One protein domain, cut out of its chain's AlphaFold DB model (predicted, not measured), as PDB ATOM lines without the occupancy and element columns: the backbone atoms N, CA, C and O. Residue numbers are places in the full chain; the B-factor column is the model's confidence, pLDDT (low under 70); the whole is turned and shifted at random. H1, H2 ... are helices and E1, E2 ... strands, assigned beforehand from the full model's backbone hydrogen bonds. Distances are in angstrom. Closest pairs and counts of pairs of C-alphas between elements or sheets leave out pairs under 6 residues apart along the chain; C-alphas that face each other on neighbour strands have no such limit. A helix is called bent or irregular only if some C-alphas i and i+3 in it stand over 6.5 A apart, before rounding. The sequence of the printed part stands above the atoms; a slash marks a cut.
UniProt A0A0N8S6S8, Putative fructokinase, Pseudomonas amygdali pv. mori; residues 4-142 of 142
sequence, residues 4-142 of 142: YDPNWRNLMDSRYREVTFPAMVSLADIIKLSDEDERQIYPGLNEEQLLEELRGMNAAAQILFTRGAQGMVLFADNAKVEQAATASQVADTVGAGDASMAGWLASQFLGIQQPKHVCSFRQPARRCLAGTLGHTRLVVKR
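AT A GLANCE: This is residues 4 to 142 of the 142 residues of the protein "Putative fructokinase" of Pseudomonas amygdali pv. mori (UniProt A0A0N8S6S8). A small twisted sheet of four strands is the middle layer, with H4 and the short H5 over one face and H3 over the other; H2 grazes the sheet, and H1 lies off it, touching H3. Between H4 and H5 a long loop swings outward, and its residues 120 to 125 stick out. The printed part has 139 residues, with five named helices and four named strands in the order H1 E1 H2 H3 E2 E3 E4 H4 H5. The class is mixed, helices and strands; the sheet runs E1 E2 E3 E4 and is mixed. The whole is compact, with a radius of gyration of the C-alphas of 15.5 A and spans of 46 by 38 by 27 A.

HOW THE PARTS SIT: Start at H1, residues 14 to 27, irregular, but only just: C-alphas 18 and 21 are 6.7 A apart. Its residues 22 to 26 alone touch H3, residues 47 to 57, at a steep tilt of 66 degrees; the closest C-alphas are those of Ser 26 and Met 57, 5.6 A apart. Next find E1, residues 30 to 34, the parallel neighbour of E2, residues 62 to 66, with N 31 and O 62 2.8 A apart. With H2, residues 35 to 41, and H3 between them, they form a strand-helix-strand unit, two parallel strands joined through helices, with a right-handed crossover. H2 only just touches H3, with 3 pairs of C-alphas within 8 A, the closest those of Glu 38 and Leu 50 at 7.1 A. E2, E3, residues 72 to 76, and E4, residues 79 to 83, form a meander, each strand the antiparallel neighbour of the one before; look at N 65 and O 73, 2.8 A, and N 74 and O 81, 2.8 A. H4, residues 96 to 110, is on the face opposite to H3, at a height over the sheet of 9.6 A, and runs along the strands, at 26 degrees to E2 on the local plane. H5, residues 130 to 134, is on the same face as H4, which touches it with residues 104 to 108 alone; the closest C-alphas are those of Ser 107 and Thr 132, 6.2 A apart. Every O i to N i+4 pair is within hydrogen-bond range in H2, H3 and H4, against 7 of 10 in H1 and 0 of 1 in H5, where O i to N i+3 gives 0 of 2.

IN THESE COORDINATES: Find C-alpha 14 at (146.778, 175.818, 119.449); from there H1 runs 19.9 A to C-alpha 27. H3 spans 15.3 A. H4 runs 20.7 A from C-alpha 96 at (121.405, 173.686, 114.905), and H5 ends at C-alpha 134, (116.818, 159.990, 109.325).

THE WHOLE: The two C-alphas farthest apart are those of Leu 11 and Arg 122, 49.8 A. The printed part has no cut; the links E4 to H4, 12 residues, and H4 to H5, 19 residues, are long. Confidence is under 70 at residues 88 to 91 and 112 to 142.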
ATOM      1  N   TYR A   4     131.593 163.280 121.671       95.94
ATOM      2  CA  TYR A   4     132.441 164.460 121.639       95.94
ATOM      3  C   TYR A   4     132.034 165.397 120.495       95.94
ATOM      4  O   TYR A   4     131.907 164.977 119.345       95.94
ATOM      5  N   ASP A   5     131.814 166.665 120.837       93.94
ATOM      6  CA  ASP A   5     131.608 167.779 119.911       93.94
ATOM      7  C   ASP A   5     132.638 168.853 120.280       93.94
ATOM      8  O   ASP A   5     132.543 169.407 121.381       93.94
ATOM      9  N   PRO A   6     133.649 169.113 119.433       91.50
ATOM     10  CA  PRO A   6     134.654 170.122 119.729       91.50
ATOM     11  C   PRO A   6     134.067 171.520 119.895       91.50
ATOM     12  O   PRO A   6     134.623 172.277 120.686       91.50
ATOM     13  N   ASN A   7     132.986 171.842 119.165       89.31
ATOM     14  CA  ASN A   7     132.296 173.136 119.164       89.31
ATOM     15  C   ASN A   7     133.282 174.301 119.333       89.31
ATOM     16  O   ASN A   7     133.246 175.009 120.346       89.31
ATOM     17  N   TRP A   8     134.217 174.438 118.387       87.38
ATOM     18  CA  TRP A   8     135.339 175.361 118.524       87.38
ATOM     19  C   TRP A   8     134.853 176.802 118.739       87.38
ATOM     20  O   TRP A   8     133.936 177.286 118.077       87.38
ATOM     21  N   ARG A   9     135.487 177.524 119.672       85.69
ATOM     22  CA  ARG A   9     135.184 178.933 119.981       85.69
ATOM     23  C   ARG A   9     136.459 179.753 120.042       85.69
ATOM     24  O   ARG A   9     137.506 179.232 120.387       85.69
ATOM     25  N   ASN A  10     136.335 181.065 119.839       78.56
ATOM     26  CA  ASN A  10     137.449 182.030 119.807       78.56
ATOM     27  C   ASN A  10     138.382 182.032 121.038       78.56
ATOM     28  O   ASN A  10     139.433 182.656 120.989       78.56
ATOM     29  N   LEU A  11     137.993 181.396 122.146       77.81
ATOM     30  CA  LEU A  11     138.830 181.247 123.341       77.81
ATOM     31  C   LEU A  11     139.740 180.006 123.292       77.81
ATOM     32  O   LEU A  11     140.569 179.836 124.181       77.81
ATOM     33  N   MET A  12     139.562 179.133 122.298       85.56
ATOM     34  CA  MET A  12     140.414 177.975 122.052       85.56
ATOM     35  C   MET A  12     141.640 178.386 121.237       85.56
ATOM     36  O   MET A  12     141.567 179.248 120.361       85.56
ATOM     37  N   ASP A  13     142.769 177.762 121.544       86.62
ATOM     38  CA  ASP A  13     144.068 178.069 120.958       86.62
ATOM     39  C   ASP A  13     144.750 176.803 120.415       86.62
ATOM     40  O   ASP A  13     144.182 175.705 120.388       86.62
ATOM     41  N   SER A  14     146.000 176.942 119.974       87.19
ATOM     42  CA  SER A  14     146.778 175.818 119.449       87.19
ATOM     43  C   SER A  14     146.941 174.679 120.458       87.19
ATOM     44  O   SER A  14     146.991 173.519 120.055       87.19
ATOM     45  N   ARG A  15     146.937 174.959 121.769       90.50
ATOM     46  CA  ARG A  15     147.040 173.920 122.799       90.50
ATOM     47  C   ARG A  15     145.822 173.005 122.785       90.50
ATOM     48  O   ARG A  15     145.970 171.803 123.007       90.50
ATOM     49  N   TYR A  16     144.634 173.539 122.500       91.81
ATOM     50  CA  TYR A  16     143.452 172.702 122.316       91.81
ATOM     51  C   TYR A  16     143.663 171.713 121.172       91.81
ATOM     52  O   TYR A  16     143.461 170.516 121.358       91.81
ATOM     53  N   ARG A  17     144.128 172.195 120.014       89.75
ATOM     54  CA  ARG A  17     144.416 171.352 118.844       89.75
ATOM     55  C   ARG A  17     145.487 170.299 119.139       89.75
ATOM     56  O   ARG A  17     145.351 169.165 118.702       89.75
ATOM     57  N   GLU A  18     146.557 170.669 119.830       91.31
ATOM     58  CA  GLU A  18     147.717 169.792 120.036       91.31
ATOM     59  C   GLU A  18     147.498 168.755 121.141       91.31
ATOM     60  O   GLU A  18     148.070 167.668 121.088       91.31
ATOM     61  N   VAL A  19     146.690 169.082 122.153       93.44
ATOM     62  CA  VAL A  19     146.581 168.275 123.375       93.44
ATOM     63  C   VAL A  19     145.159 167.788 123.607       93.44
ATOM     64  O   VAL A  19     144.923 166.586 123.719       93.44
ATOM     65  N   THR A  20     144.201 168.708 123.702       94.06
ATOM     66  CA  THR A  20     142.835 168.369 124.116       94.06
ATOM     67  C   THR A  20     142.096 167.613 123.024       94.06
ATOM     68  O   THR A  20     141.516 166.566 123.293       94.06
ATOM     69  N   PHE A  21     142.139 168.106 121.791       95.19
ATOM     70  CA  PHE A  21     141.408 167.523 120.679       95.19
ATOM     71  C   PHE A  21     141.825 166.068 120.397       95.19
ATOM     72  O   PHE A  21     140.936 165.217 120.411       95.19
ATOM     73  N   PRO A  22     143.123 165.722 120.260       95.50
ATOM     74  CA  PRO A  22     143.538 164.343 120.012       95.50
ATOM     75  C   PRO A  22     143.183 163.410 121.171       95.50
ATOM     76  O   PRO A  22     142.706 162.295 120.953       95.50
ATOM     77  N   ALA A  23     143.348 163.882 122.411       96.38
ATOM     78  CA  ALA A  23     142.986 163.110 123.592       96.38
ATOM     79  C   ALA A  23     141.481 162.807 123.620       96.38
ATOM     80  O   ALA A  23     141.090 161.659 123.819       96.38
ATOM     81  N   MET A  24     140.629 163.796 123.351       97.25
ATOM     82  CA  MET A  24     139.179 163.599 123.332       97.25
ATOM     83  C   MET A  24     138.728 162.709 122.168       97.25
ATOM     84  O   MET A  24     137.899 161.822 122.370       97.25
ATOM     85  N   VAL A  25     139.316 162.874 120.978       97.12
ATOM     86  CA  VAL A  25     139.055 162.013 119.810       97.12
ATOM     87  C   VAL A  25     139.383 160.549 120.114       97.12
ATOM     88  O   VAL A  25     138.582 159.668 119.799       97.12
ATOM     89  N   SER A  26     140.507 160.270 120.781       97.12
ATOM     90  CA  SER A  26     140.900 158.893 121.132       97.12
ATOM     91  C   SER A  26     139.943 158.182 122.102       97.12
ATOM     92  O   SER A  26     139.940 156.956 122.167       97.12
ATOM     93  N   LEU A  27     139.118 158.931 122.843       96.62
ATOM     94  CA  LEU A  27     138.222 158.402 123.880       96.62
ATOM     95  C   LEU A  27     136.744 158.362 123.455       96.62
ATOM     96  O   LEU A  27     135.908 157.808 124.176       96.62
ATOM     97  N   ALA A  28     136.396 158.987 122.332       96.69
ATOM     98  CA  ALA A  28     135.016 159.150 121.895       96.69
ATOM     99  C   ALA A  28     134.519 157.957 121.060       96.69
ATOM    100  O   ALA A  28     135.157 157.562 120.086       96.69
ATOM    101  N   ASP A  29     133.337 157.430 121.390       94.25
ATOM    102  CA  ASP A  29     132.621 156.471 120.534       94.25
ATOM    103  C   ASP A  29     131.934 157.190 119.354       94.25
ATOM    104  O   ASP A  29     131.770 156.634 118.265       94.25
ATOM    105  N   ILE A  30     131.503 158.430 119.591       94.31
ATOM    106  CA  ILE A  30     130.718 159.270 118.686       94.31
ATOM    107  C   ILE A  30     131.376 160.648 118.626       94.31
ATOM    108  O   ILE A  30     131.526 161.310 119.651       94.31
ATOM    109  N   ILE A  31     131.738 161.101 117.434       95.88
ATOM    110  CA  ILE A  31     132.353 162.406 117.193       95.88
ATOM    111  C   ILE A  31     131.472 163.165 116.210       95.88
ATOM    112  O   ILE A  31     131.092 162.618 115.174       95.88
ATOM    113  N   LYS A  32     131.160 164.426 116.504       94.06
ATOM    114  CA  LYS A  32     130.507 165.321 115.545       94.06
ATOM    115  C   LYS A  32     131.363 166.558 115.328       94.06
ATOM    116  O   LYS A  32     131.858 167.144 116.281       94.06
ATOM    117  N   LEU A  33     131.528 166.913 114.063       93.69
ATOM    118  CA  LEU A  33     132.348 168.018 113.586       93.69
ATOM    119  C   LEU A  33     131.577 168.808 112.534       93.69
ATOM    120  O   LEU A  33     130.768 168.251 111.789       93.69
ATOM    121  N   SER A  34     131.843 170.101 112.461       91.12
ATOM    122  CA  SER A  34     131.390 170.960 111.374       91.12
ATOM    123  C   SER A  34     132.535 171.354 110.440       91.12
ATOM    124  O   SER A  34     133.710 171.225 110.783       91.12
ATOM    125  N   ASP A  35     132.187 171.883 109.269       90.56
ATOM    126  CA  ASP A  35     133.132 172.543 108.366       90.56
ATOM    127  C   ASP A  35     133.774 173.794 108.992       90.56
ATOM    128  O   ASP A  35     134.866 174.204 108.602       90.56
ATOM    129  N   GLU A  36     133.131 174.402 109.991       89.69
ATOM    130  CA  GLU A  36     133.744 175.452 110.806       89.69
ATOM    131  C   GLU A  36     134.800 174.880 111.762       89.69
ATOM    132  O   GLU A  36     135.914 175.402 111.804       89.69
ATOM    133  N   ASP A  37     134.507 173.773 112.456       91.81
ATOM    134  CA  ASP A  37     135.486 173.095 113.321       91.81
ATOM    135  C   ASP A  37     136.711 172.626 112.523       91.81
ATOM    136  O   ASP A  37     137.840 172.813 112.969       91.81
ATOM    137  N   GLU A  38     136.506 172.064 111.326       91.88
ATOM    138  CA  GLU A  38     137.582 171.695 110.394       91.88
ATOM    139  C   GLU A  38     138.523 172.878 110.140       91.88
ATOM    140  O   GLU A  38     139.724 172.781 110.397       91.88
ATOM    141  N   ARG A  39     137.973 174.013 109.688       90.88
ATOM    142  CA  ARG A  39     138.758 175.204 109.323       90.88
ATOM    143  C   ARG A  39     139.518 175.797 110.503       90.88
ATOM    144  O   ARG A  39     140.570 176.394 110.293       90.88
ATOM    145  N   GLN A  40     138.979 175.673 111.713       90.62
ATOM    146  CA  GLN A  40     139.572 176.239 112.922       90.62
ATOM    147  C   GLN A  40     140.629 175.312 113.535       90.62
ATOM    148  O   GLN A  40     141.730 175.753 113.861       90.62
ATOM    149  N   ILE A  41     140.321 174.018 113.661       91.12
ATOM    150  CA  ILE A  41     141.208 173.037 114.294       91.12
ATOM    151  C   ILE A  41     142.344 172.666 113.338       91.12
ATOM    152  O   ILE A  41     143.504 172.638 113.747       91.12
ATOM    153  N   TYR A  42     142.044 172.444 112.055       89.94
ATOM    154  CA  TYR A  42     143.016 172.091 111.021       89.94
ATOM    155  C   TYR A  42     142.942 173.033 109.811       89.94
ATOM    156  O   TYR A  42     142.513 172.618 108.732       89.94
ATOM    157  N   PRO A  43     143.426 174.287 109.937       88.62
ATOM    158  CA  PRO A  43     143.451 175.208 108.810       88.62
ATOM    159  C   PRO A  43     144.225 174.603 107.634       88.62
ATOM    160  O   PRO A  43     145.401 174.259 107.767       88.62
ATOM    161  N   GLY A  44     143.560 174.482 106.484       88.06
ATOM    162  CA  GLY A  44     144.157 173.993 105.240       88.06
ATOM    163  C   GLY A  44     144.019 172.492 104.979       88.06
ATOM    164  O   GLY A  44     144.386 172.069 103.884       88.06
ATOM    165  N   LEU A  45     143.478 171.707 105.915       92.75
ATOM    166  CA  LEU A  45     143.000 170.365 105.581       92.75
ATOM    167  C   LEU A  45     141.624 170.447 104.917       92.75
ATOM    168  O   LEU A  45     140.862 171.376 105.180       92.75
ATOM    169  N   ASN A  46     141.348 169.483 104.041       90.31
ATOM    170  CA  ASN A  46     140.003 169.198 103.555       90.31
ATOM    171  C   ASN A  46     139.353 168.060 104.370       90.31
ATOM    172  O   ASN A  46     140.028 167.366 105.135       90.31
ATOM    173  N   GLU A  47     138.054 167.826 104.160       89.06
ATOM    174  CA  GLU A  47     137.294 166.814 104.900       89.06
ATOM    175  C   GLU A  47     137.920 165.414 104.841       89.06
ATOM    176  O   GLU A  47     137.945 164.713 105.851       89.06
ATOM    177  N   GLU A  48     138.417 164.990 103.676       91.06
ATOM    178  CA  GLU A  48     139.011 163.658 103.510       91.06
ATOM    179  C   GLU A  48     140.286 163.521 104.345       91.06
ATOM    180  O   GLU A  48     140.470 162.518 105.032       91.06
ATOM    181  N   GLN A  49     141.123 164.560 104.351       94.69
ATOM    182  CA  GLN A  49     142.343 164.611 105.152       94.69
ATOM    183  C   GLN A  49     142.031 164.674 106.650       94.69
ATOM    184  O   GLN A  49     142.649 163.965 107.440       94.69
ATOM    185  N   LEU A  50     141.043 165.475 107.058       92.88
ATOM    186  CA  LEU A  50     140.594 165.515 108.450       92.88
ATOM    187  C   LEU A  50     140.060 164.149 108.896       92.88
ATOM    188  O   LEU A  50     140.340 163.703 110.008       92.88
ATOM    189  N   LEU A  51     139.299 163.467 108.040       93.06
ATOM    190  CA  LEU A  51     138.804 162.128 108.328       93.06
ATOM    191  C   LEU A  51     139.955 161.128 108.484       93.06
ATOM    192  O   LEU A  51     139.900 160.297 109.387       93.06
ATOM    193  N   GLU A  52     140.982 161.202 107.637       94.56
ATOM    194  CA  GLU A  52     142.175 160.358 107.741       94.56
ATOM    195  C   GLU A  52     142.900 160.568 109.079       94.56
ATOM    196  O   GLU A  52     143.164 159.596 109.788       94.56
ATOM    197  N   GLU A  53     143.105 161.820 109.494       94.94
ATOM    198  CA  GLU A  53     143.679 162.171 110.802       94.94
ATOM    199  C   GLU A  53     142.852 161.597 111.965       94.94
ATOM    200  O   GLU A  53     143.372 160.929 112.864       94.94
ATOM    201  N   LEU A  54     141.530 161.796 111.934       95.25
ATOM    202  CA  LEU A  54     140.604 161.261 112.938       95.25
ATOM    203  C   LEU A  54     140.625 159.737 112.994       95.25
ATOM    204  O   LEU A  54     140.567 159.165 114.080       95.25
ATOM    205  N   ARG A  55     140.725 159.070 111.843       94.94
ATOM    206  CA  ARG A  55     140.826 157.609 111.755       94.94
ATOM    207  C   ARG A  55     142.170 157.100 112.261       94.94
ATOM    208  O   ARG A  55     142.192 156.038 112.883       94.94
ATOM    209  N   GLY A  56     143.246 157.857 112.057       95.31
ATOM    210  CA  GLY A  56     144.560 157.593 112.642       95.31
ATOM    211  C   GLY A  56     144.550 157.670 114.171       95.31
ATOM    212  O   GLY A  56     145.177 156.845 114.831       95.31
ATOM    213  N   MET A  57     143.784 158.605 114.743       96.00
ATOM    214  CA  MET A  57     143.609 158.735 116.196       96.00
ATOM    215  C   MET A  57     142.615 157.720 116.779       96.00
ATOM    216  O   MET A  57     142.824 157.209 117.879       96.00
ATOM    217  N   ASN A  58     141.522 157.438 116.066       96.56
ATOM    218  CA  ASN A  58     140.467 156.529 116.499       96.56
ATOM    219  C   ASN A  58     139.746 155.876 115.304       96.56
ATOM    220  O   ASN A  58     138.781 156.400 114.733       96.56
ATOM    221  N   ALA A  59     140.182 154.666 114.956       94.38
ATOM    222  CA  ALA A  59     139.620 153.900 113.845       94.38
ATOM    223  C   ALA A  59     138.164 153.446 114.077       94.38
ATOM    224  O   ALA A  59     137.451 153.178 113.110       94.38
ATOM    225  N   ALA A  60     137.719 153.351 115.335       92.94
ATOM    226  CA  ALA A  60     136.419 152.787 115.698       92.94
ATOM    227  C   ALA A  60     135.302 153.835 115.860       92.94
ATOM    228  O   ALA A  60     134.126 153.471 115.809       92.94
ATOM    229  N   ALA A  61     135.641 155.116 116.043       94.81
ATOM    230  CA  ALA A  61     134.654 156.166 116.290       94.81
ATOM    231  C   ALA A  61     133.652 156.326 115.134       94.81
ATOM    232  O   ALA A  61     134.014 156.324 113.954       94.81
ATOM    233  N   GLN A  62     132.383 156.557 115.453       94.94
ATOM    234  CA  GLN A  62     131.431 157.060 114.466       94.94
ATOM    235  C   GLN A  62     131.632 158.565 114.315       94.94
ATOM    236  O   GLN A  62     131.732 159.266 115.318       94.94
ATOM    237  N   ILE A  63     131.688 159.063 113.081       95.12
ATOM    238  CA  ILE A  63     131.975 160.477 112.808       95.12
ATOM    239  C   ILE A  63     130.825 161.071 112.001       95.12
ATOM    240  O   ILE A  63     130.563 160.624 110.887       95.12
ATOM    241  N   LEU A  64     130.156 162.077 112.558       93.75
ATOM    242  CA  LEU A  64     129.169 162.896 111.863       93.75
ATOM    243  C   LEU A  64     129.802 164.230 111.478       93.75
ATOM    244  O   LEU A  64     130.196 165.003 112.344       93.75
ATOM    245  N   PHE A  65     129.868 164.514 110.186       93.50
ATOM    246  CA  PHE A  65     130.402 165.765 109.669       93.50
ATOM    247  C   PHE A  65     129.288 166.604 109.042       93.50
ATOM    248  O   PHE A  65     128.553 166.117 108.181       93.50
ATOM    249  N   THR A  66     129.127 167.855 109.471       91.12
ATOM    250  CA  THR A  66     128.078 168.767 108.984       91.12
ATOM    251  C   THR A  66     128.672 169.909 108.163       91.12
ATOM    252  O   THR A  66     129.577 170.587 108.630       91.12
ATOM    253  N   ARG A  67     128.108 170.173 106.980       89.94
ATOM    254  CA  ARG A  67     128.591 171.154 105.989       89.94
ATOM    255  C   ARG A  67     127.588 172.284 105.749       89.94
ATOM    256  O   ARG A  67     127.322 172.668 104.604       89.94
ATOM    257  N   GLY A  68     126.912 172.730 106.805       85.81
ATOM    258  CA  GLY A  68     125.824 173.699 106.695       85.81
ATOM    259  C   GLY A  68     124.828 173.341 105.578       85.81
ATOM    260  O   GLY A  68     124.223 172.268 105.580       85.81
ATOM    261  N   ALA A  69     124.646 174.247 104.613       84.50
ATOM    262  CA  ALA A  69     123.689 174.086 103.513       84.50
ATOM    263  C   ALA A  69     123.946 172.875 102.603       84.50
ATOM    264  O   ALA A  69     123.025 172.403 101.937       84.50
ATOM    265  N   GLN A  70     125.167 172.339 102.603       86.75
ATOM    266  CA  GLN A  70     125.543 171.181 101.793       86.75
ATOM    267  C   GLN A  70     125.158 169.846 102.453       86.75
ATOM    268  O   GLN A  70     125.362 168.787 101.865       86.75
ATOM    269  N   GLY A  71     124.565 169.875 103.653       89.00
ATOM    270  CA  GLY A  71     124.096 168.681 104.349       89.00
ATOM    271  C   GLY A  71     125.111 168.115 105.326       89.00
ATOM    272  O   GLY A  71     125.866 168.848 105.959       89.00
ATOM    273  N   MET A  72     125.080 166.800 105.499       90.19
ATOM    274  CA  MET A  72     125.932 166.081 106.437       90.19
ATOM    275  C   MET A  72     126.347 164.719 105.886       90.19
ATOM    276  O   MET A  72     125.687 164.158 105.007       90.19
ATOM    277  N   VAL A  73     127.412 164.166 106.453       91.81
ATOM    278  CA  VAL A  73     127.872 162.803 106.201       91.81
ATOM    279  C   VAL A  73     128.134 162.076 107.516       91.81
ATOM    280  O   VAL A  73     128.737 162.626 108.432       91.81
ATOM    281  N   LEU A  74     127.682 160.829 107.611       92.25
ATOM    282  CA  LEU A  74     127.987 159.916 108.705       92.25
ATOM    283  C   LEU A  74     128.957 158.837 108.220       92.25
ATOM    284  O   LEU A  74     128.666 158.124 107.258       92.25
ATOM    285  N   PHE A  75     130.065 158.678 108.936       91.38
ATOM    286  CA  PHE A  75     131.014 157.582 108.784       91.38
ATOM    287  C   PHE A  75     130.892 156.626 109.972       91.38
ATOM    288  O   PHE A  75     131.266 156.970 111.094       91.38
ATOM    289  N   ALA A  76     130.394 155.416 109.730       88.31
ATOM    290  CA  ALA A  76     130.197 154.386 110.752       88.31
ATOM    291  C   ALA A  76     130.253 152.989 110.113       88.31
ATOM    292  O   ALA A  76     129.930 152.853 108.941       88.31
ATOM    293  N   ASP A  77     130.673 151.958 110.853       85.06
ATOM    294  CA  ASP A  77     130.772 150.552 110.406       85.06
ATOM    295  C   ASP A  77     131.354 150.344 108.984       85.06
ATOM    296  O   ASP A  77     130.861 149.515 108.216       85.06
ATOM    297  N   ASN A  78     132.407 151.092 108.623       79.94
ATOM    298  CA  ASN A  78     133.021 151.115 107.280       79.94
ATOM    299  C   ASN A  78     132.078 151.533 106.138       79.94
ATOM    300  O   ASN A  78     132.323 151.223 104.972       79.94
ATOM    301  N   ALA A  79     131.008 152.251 106.459       85.25
ATOM    302  CA  ALA A  79     130.097 152.852 105.506       85.25
ATOM    303  C   ALA A  79     130.106 154.378 105.631       85.25
ATOM    304  O   ALA A  79     130.359 154.952 106.694       85.25
ATOM    305  N   LYS A  80     129.781 155.019 104.509       87.81
ATOM    306  CA  LYS A  80     129.545 156.452 104.379       87.81
ATOM    307  C   LYS A  80     128.079 156.647 104.014       87.81
ATOM    308  O   LYS A  80     127.607 156.044 103.051       87.81
ATOM    309  N   VAL A  81     127.366 157.470 104.771       88.31
ATOM    310  CA  VAL A  81     125.975 157.823 104.476       88.31
ATOM    311  C   VAL A  81     125.866 159.335 104.400       88.31
ATOM    312  O   VAL A  81     126.254 160.028 105.333       88.31
ATOM    313  N   GLU A  82     125.346 159.847 103.292       89.00
ATOM    314  CA  GLU A  82     125.185 161.283 103.062       89.00
ATOM    315  C   GLU A  82     123.712 161.684 103.140       89.00
ATOM    316  O   GLU A  82     122.825 160.944 102.709       89.00
ATOM    317  N   GLN A  83     123.454 162.874 103.672       86.50
ATOM    318  CA  GLN A  83     122.120 163.453 103.741       86.50
ATOM    319  C   GLN A  83     122.174 164.940 103.399       86.50
ATOM    320  O   GLN A  83     122.867 165.714 104.056       86.50
ATOM    321  N   ALA A  84     121.390 165.349 102.400       85.19
ATOM    322  CA  ALA A  84     121.229 166.754 102.047       85.19
ATOM    323  C   ALA A  84     120.572 167.546 103.190       85.19
ATOM    324  O   ALA A  84     119.692 167.039 103.897       85.19
ATOM    325  N   ALA A  85     120.965 168.811 103.355       82.38
ATOM    326  CA  ALA A  85     120.307 169.682 104.316       82.38
ATOM    327  C   ALA A  85     118.865 169.972 103.885       82.38
ATOM    328  O   ALA A  85     118.555 170.105 102.700       82.38
ATOM    329  N   THR A  86     117.966 170.105 104.861       78.06
ATOM    330  CA  THR A  86     116.597 170.543 104.577       78.06
ATOM    331  C   THR A  86     116.557 172.066 104.594       78.06
ATOM    332  O   THR A  86     116.718 172.681 105.649       78.06
ATOM    333  N   ALA A  87     116.325 172.673 103.430       70.81
ATOM    334  CA  ALA A  87     116.142 174.115 103.328       70.81
ATOM    335  C   ALA A  87     114.861 174.535 104.061       70.81
ATOM    336  O   ALA A  87     113.766 174.081 103.721       70.81
ATOM    337  N   SER A  88     114.991 175.428 105.039       68.12
ATOM    338  CA  SER A  88     113.861 175.986 105.781       68.12
ATOM    339  C   SER A  88     114.044 177.490 105.978       68.12
ATOM    340  O   SER A  88     115.170 177.989 106.010       68.12
ATOM    341  N   GLN A  89     112.941 178.232 106.105       65.00
ATOM    342  CA  GLN A  89     112.999 179.610 106.590       65.00
ATOM    343  C   GLN A  89     113.222 179.570 108.100       65.00
ATOM    344  O   GLN A  89     112.277 179.518 108.882       65.00
ATOM    345  N   VAL A  90     114.488 179.551 108.502       66.06
ATOM    346  CA  VAL A  90     114.862 179.634 109.911       66.06
ATOM    347  C   VAL A  90     115.229 181.074 110.236       66.06
ATOM    348  O   VAL A  90     116.042 181.686 109.538       66.06
ATOM    349  N   ALA A  91     114.628 181.621 111.292       66.88
ATOM    350  CA  ALA A  91     114.976 182.948 111.789       66.88
ATOM    351  C   ALA A  91     116.431 182.981 112.299       66.88
ATOM    352  O   ALA A  91     117.174 183.916 111.986       66.88
ATOM    353  N   ASP A  92     116.845 181.914 112.993       71.75
ATOM    354  CA  ASP A  92     118.143 181.777 113.652       71.75
ATOM    355  C   ASP A  92     118.691 180.340 113.545       71.75
ATOM    356  O   ASP A  92     117.962 179.372 113.741       71.75
ATOM    357  N   THR A  93     119.976 180.197 113.221       72.00
ATOM    358  CA  THR A  93     120.683 178.908 113.120       72.00
ATOM    359  C   THR A  93     121.409 178.519 114.405       72.00
ATOM    360  O   THR A  93     122.007 177.442 114.461       72.00
ATOM    361  N   VAL A  94     121.382 179.372 115.436       78.81
ATOM    362  CA  VAL A  94     121.934 179.050 116.756       78.81
ATOM    363  C   VAL A  94     121.295 177.763 117.285       78.81
ATOM    364  O   VAL A  94     120.080 177.583 117.258       78.81
ATOM    365  N   GLY A  95     122.139 176.837 117.742       79.25
ATOM    366  CA  GLY A  95     121.712 175.545 118.281       79.25
ATOM    367  C   GLY A  95     121.433 174.460 117.237       79.25
ATOM    368  O   GLY A  95     121.175 173.325 117.624       79.25
ATOM    369  N   ALA A  96     121.542 174.732 115.929       79.88
ATOM    370  CA  ALA A  96     121.405 173.686 114.905       79.88
ATOM    371  C   ALA A  96     122.435 172.552 115.095       79.88
ATOM    372  O   ALA A  96     122.115 171.373 114.927       79.88
ATOM    373  N   GLY A  97     123.654 172.908 115.514       80.94
ATOM    374  CA  GLY A  97     124.705 171.960 115.877       80.94
ATOM    375  C   GLY A  97     124.321 171.072 117.064       80.94
ATOM    376  O   GLY A  97     124.414 169.850 116.955       80.94
ATOM    377  N   ASP A  98     123.841 171.664 118.157       85.81
ATOM    378  CA  ASP A  98     123.426 170.930 119.360       85.81
ATOM    379  C   ASP A  98     122.205 170.049 119.085       85.81
ATOM    380  O   ASP A  98     122.163 168.891 119.498       85.81
ATOM    381  N   ALA A  99     121.237 170.555 118.315       84.06
ATOM    382  CA  ALA A  99     120.066 169.799 117.890       84.06
ATOM    383  C   ALA A  99     120.456 168.573 117.049       84.06
ATOM    384  O   ALA A  99     119.852 167.509 117.199       84.06
ATOM    385  N   SER A 100     121.483 168.695 116.200       83.62
ATOM    386  CA  SER A 100     121.989 167.567 115.416       83.62
ATOM    387  C   SER A 100     122.635 166.493 116.301       83.62
ATOM    388  O   SER A 100     122.304 165.314 116.178       83.62
ATOM    389  N   MET A 101     123.474 166.886 117.264       87.50
ATOM    390  CA  MET A 101     124.074 165.943 118.211       87.50
ATOM    391  C   MET A 101     123.002 165.291 119.093       87.50
ATOM    392  O   MET A 101     122.986 164.073 119.257       87.50
ATOM    393  N   ALA A 102     122.058 166.077 119.615       85.00
ATOM    394  CA  ALA A 102     120.969 165.579 120.447       85.00
ATOM    395  C   ALA A 102     120.066 164.594 119.687       85.00
ATOM    396  O   ALA A 102     119.740 163.532 120.216       85.00
ATOM    397  N   GLY A 103     119.699 164.911 118.440       84.12
ATOM    398  CA  GLY A 103     118.913 164.024 117.580       84.12
ATOM    399  C   GLY A 103     119.628 162.702 117.297       84.12
ATOM    400  O   GLY A 103     119.005 161.638 117.348       84.12
ATOM    401  N   TRP A 104     120.946 162.753 117.087       85.19
ATOM    402  CA  TRP A 104     121.752 161.554 116.895       85.19
ATOM    403  C   TRP A 104     121.829 160.714 118.171       85.19
ATOM    404  O   TRP A 104     121.509 159.529 118.146       85.19
ATOM    405  N   LEU A 105     122.174 161.310 119.312       86.50
ATOM    406  CA  LEU A 105     122.238 160.580 120.580       86.50
ATOM    407  C   LEU A 105     120.882 159.967 120.945       86.50
ATOM    408  O   LEU A 105     120.819 158.790 121.305       86.50
ATOM    409  N   ALA A 106     119.790 160.718 120.784       84.44
ATOM    410  CA  ALA A 106     118.443 160.218 121.022       84.44
ATOM    411  C   ALA A 106     118.108 159.010 120.133       84.44
ATOM    412  O   ALA A 106     117.544 158.036 120.631       84.44
ATOM    413  N   SER A 107     118.484 159.023 118.848       81.50
ATOM    414  CA  SER A 107     118.235 157.884 117.951       81.50
ATOM    415  C   SER A 107     119.012 156.633 118.372       81.50
ATOM    416  O   SER A 107     118.461 155.529 118.339       81.50
ATOM    417  N   GLN A 108     120.244 156.804 118.862       82.62
ATOM    418  CA  GLN A 108     121.066 155.711 119.379       82.62
ATOM    419  C   GLN A 108     120.479 155.113 120.668       82.62
ATOM    420  O   GLN A 108     120.429 153.890 120.799       82.62
ATOM    421  N   PHE A 109     120.003 155.953 121.594       82.56
ATOM    422  CA  PHE A 109     119.411 155.509 122.862       82.56
ATOM    423  C   PHE A 109     118.041 154.853 122.690       82.56
ATOM    424  O   PHE A 109     117.763 153.831 123.313       82.56
ATOM    425  N   LEU A 110     117.182 155.430 121.851       80.69
ATOM    426  CA  LEU A 110     115.815 154.948 121.649       80.69
ATOM    427  C   LEU A 110     115.741 153.777 120.656       80.69
ATOM    428  O   LEU A 110     114.665 153.226 120.437       80.69
ATOM    429  N   GLY A 111     116.866 153.407 120.032       72.12
ATOM    430  CA  GLY A 111     116.921 152.340 119.035       72.12
ATOM    431  C   GLY A 111     116.044 152.615 117.811       72.12
ATOM    432  O   GLY A 111     115.649 151.675 117.121       72.12
ATOM    433  N   ILE A 112     115.707 153.883 117.546       61.81
ATOM    434  CA  ILE A 112     114.800 154.232 116.456       61.81
ATOM    435  C   ILE A 112     115.561 154.056 115.146       61.81
ATOM    436  O   ILE A 112     116.625 154.635 114.922       61.81
ATOM    437  N   GLN A 113     115.023 153.194 114.294       54.94
ATOM    438  CA  GLN A 113     115.501 152.948 112.944       54.94
ATOM    439  C   GLN A 113     114.345 153.288 112.006       54.94
ATOM    440  O   GLN A 113     113.260 152.722 112.148       54.94
ATOM    441  N   GLN A 114     114.540 154.199 111.050       46.53
ATOM    442  CA  GLN A 114     113.521 154.390 110.019       46.53
ATOM    443  C   GLN A 114     113.389 153.142 109.126       46.53
ATOM    444  O   GLN A 114     114.399 152.508 108.793       46.53
ATOM    445  N   PRO A 115     112.166 152.809 108.671       34.94
ATOM    446  CA  PRO A 115     111.967 151.879 107.574       34.94
ATOM    447  C   PRO A 115     112.524 152.492 106.280       34.94
ATOM    448  O   PRO A 115     112.212 153.615 105.893       34.94
ATOM    449  N   LYS A 116     113.411 151.729 105.646       41.78
ATOM    450  CA  LYS A 116     114.227 152.090 104.485       41.78
ATOM    451  C   LYS A 116     113.351 152.473 103.288       41.78
ATOM    452  O   LYS A 116     112.537 151.660 102.862       41.78
ATOM    453  N   HIS A 117     113.623 153.607 102.647       30.03
ATOM    454  CA  HIS A 117     113.426 153.712 101.201       30.03
ATOM    455  C   HIS A 117     114.799 153.766 100.524       30.03
ATOM    456  O   HIS A 117     115.542 154.727 100.670       30.03
ATOM    457  N   VAL A 118     115.068 152.687  99.780       35.34
ATOM    458  CA  VAL A 118     116.179 152.441  98.844       35.34
ATOM    459  C   VAL A 118     117.533 152.053  99.460       35.34
ATOM    460  O   VAL A 118     118.347 152.887  99.815       35.34
ATOM    461  N   CYS A 119     117.797 150.741  99.478       26.36
ATOM    462  CA  CYS A 119     119.034 150.168  98.932       26.36
ATOM    463  C   CYS A 119     118.842 148.656  98.737       26.36
ATOM    464  O   CYS A 119     118.864 147.870  99.685       26.36
ATOM    465  N   SER A 120     118.621 148.260  97.483       31.89
ATOM    466  CA  SER A 120     118.937 146.911  97.019       31.89
ATOM    467  C   SER A 120     120.438 146.713  97.209       31.89
ATOM    468  O   SER A 120     121.205 147.461  96.619       31.89
ATOM    469  N   PHE A 121     120.854 145.779  98.063       27.02
ATOM    470  CA  PHE A 121     121.893 144.798  97.751       27.02
ATOM    471  C   PHE A 121     121.943 143.737  98.858       27.02
ATOM    472  O   PHE A 121     121.745 143.984 100.046       27.02
ATOM    473  N   ARG A 122     122.117 142.507  98.399       30.38
ATOM    474  CA  ARG A 122     121.939 141.226  99.076       30.38
ATOM    475  C   ARG A 122     123.133 140.932  99.994       30.38
ATOM    476  O   ARG A 122     124.162 140.531  99.474       30.38
ATOM    477  N   GLN A 123     123.006 141.073 101.319       25.91
ATOM    478  CA  GLN A 123     123.903 140.451 102.315       25.91
ATOM    479  C   GLN A 123     123.240 140.383 103.714       25.91
ATOM    480  O   GLN A 123     122.435 141.257 104.044       25.91
ATOM    481  N   PRO A 124     123.513 139.341 104.527       29.47
ATOM    482  CA  PRO A 124     122.778 139.084 105.762       29.47
ATOM    483  C   PRO A 124     123.266 139.957 106.933       29.47
ATOM    484  O   PRO A 124     124.462 140.081 107.179       29.47
ATOM    485  N   ALA A 125     122.297 140.530 107.654       32.84
ATOM    486  CA  ALA A 125     122.369 141.024 109.032       32.84
ATOM    487  C   ALA A 125     123.657 141.767 109.458       32.84
ATOM    488  O   ALA A 125     124.377 141.333 110.355       32.84
ATOM    489  N   ARG A 126     123.898 142.954 108.891       35.31
ATOM    490  CA  ARG A 126     124.672 144.016 109.555       35.31
ATOM    491  C   ARG A 126     123.767 145.224 109.789       35.31
ATOM    492  O   ARG A 126     122.905 145.531 108.963       35.31
ATOM    493  N   ARG A 127     123.907 145.832 110.969       41.75
ATOM    494  CA  ARG A 127     123.118 146.961 111.484       41.75
ATOM    495  C   ARG A 127     123.018 148.054 110.412       41.75
ATOM    496  O   ARG A 127     124.021 148.478 109.854       41.75
ATOM    497  N   CYS A 128     121.798 148.435 110.038       38.34
ATOM    498  CA  CYS A 128     121.570 149.289 108.874       38.34
ATOM    499  C   CYS A 128     121.697 150.768 109.271       38.34
ATOM    500  O   CYS A 128     120.745 151.358 109.769       38.34
ATOM    501  N   LEU A 129     122.855 151.373 109.008       47.94
ATOM    502  CA  LEU A 129     123.190 152.766 109.356       47.94
ATOM    503  C   LEU A 129     122.270 153.843 108.759       47.94
ATOM    504  O   LEU A 129     122.235 154.970 109.246       47.94
ATOM    505  N   ALA A 130     121.481 153.500 107.737       42.09
ATOM    506  CA  ALA A 130     120.516 154.406 107.115       42.09
ATOM    507  C   ALA A 130     119.443 154.935 108.095       42.09
ATOM    508  O   ALA A 130     118.876 155.999 107.862       42.09
ATOM    509  N   GLY A 131     119.167 154.227 109.200       43.62
ATOM    510  CA  GLY A 131     118.186 154.661 110.200       43.62
ATOM    511  C   GLY A 131     118.659 155.812 111.096       43.62
ATOM    512  O   GLY A 131     117.835 156.605 111.545       43.62
ATOM    513  N   THR A 132     119.968 155.931 111.333       50.28
ATOM    514  CA  THR A 132     120.548 156.847 112.331       50.28
ATOM    515  C   THR A 132     120.497 158.314 111.889       50.28
ATOM    516  O   THR A 132     120.242 159.208 112.699       50.28
ATOM    517  N   LEU A 133     120.669 158.563 110.590       51.59
ATOM    518  CA  LEU A 133     120.620 159.902 109.998       51.59
ATOM    519  C   LEU A 133     119.191 160.432 109.814       51.59
ATOM    520  O   LEU A 133     118.947 161.617 110.010       51.59
ATOM    521  N   GLY A 134     118.205 159.565 109.561       48.69
ATOM    522  CA  GLY A 134     116.818 159.990 109.325       48.69
ATOM    523  C   GLY A 134     116.174 160.777 110.481       48.69
ATOM    524  O   GLY A 134     115.243 161.552 110.254       48.69
ATOM    525  N   HIS A 135     116.664 160.604 111.713       51.31
ATOM    526  CA  HIS A 135     116.217 161.359 112.893       51.31
ATOM    527  C   HIS A 135     117.003 162.649 113.133       51.31
ATOM    528  O   HIS A 135     116.526 163.540 113.836       51.31
ATOM    529  N   THR A 136     118.166 162.779 112.505       52.34
ATOM    530  CA  THR A 136     119.044 163.936 112.621       52.34
ATOM    531  C   THR A 136     118.857 164.804 111.382       52.34
ATOM    532  O   THR A 136     119.480 164.597 110.346       52.34
ATOM    533  N   ARG A 137     117.946 165.781 111.441       60.06
ATOM    534  CA  ARG A 137     117.794 166.754 110.347       60.06
ATOM    535  C   ARG A 137     118.736 167.929 110.568       60.06
ATOM    536  O   ARG A 137     118.578 168.653 111.547       60.06
ATOM    537  N   LEU A 138     119.657 168.164 109.628       57.50
ATOM    538  CA  LEU A 138     120.325 169.463 109.540       57.50
ATOM    539  C   LEU A 138     119.343 170.445 108.924       57.50
ATOM    540  O   LEU A 138     118.944 170.300 107.762       57.50
ATOM    541  N   VAL A 139     118.949 171.427 109.721       58.66
ATOM    542  CA  VAL A 139     118.179 172.567 109.249       58.66
ATOM    543  C   VAL A 139     119.143 173.728 109.108       58.66
ATOM    544  O   VAL A 139     119.860 174.066 110.046       58.66
ATOM    545  N   VAL A 140     119.160 174.326 107.926       57.50
ATOM    546  CA  VAL A 140     120.040 175.447 107.602       57.50
ATOM    547  C   VAL A 140     119.252 176.604 107.023       57.50
ATOM    548  O   VAL A 140     118.237 176.410 106.347       57.50
ATOM    549  N   LYS A 141     119.728 177.812 107.319       45.84
ATOM    550  CA  LYS A 141     119.206 179.053 106.754       45.84
ATOM    551  C   LYS A 141     119.616 179.144 105.284       45.84
ATOM    552  O   LYS A 141     120.707 178.703 104.926       45.84
ATOM    553  N   ARG A 142     118.708 179.651 104.450       49.78
ATOM    554  CA  ARG A 142     119.011 179.989 103.054       49.78
ATOM    555  C   ARG A 142     119.994 181.146 102.967       49.78
ATOM    556  O   ARG A 142     119.890 182.046 103.831       49.78
TER     557      ARG A 142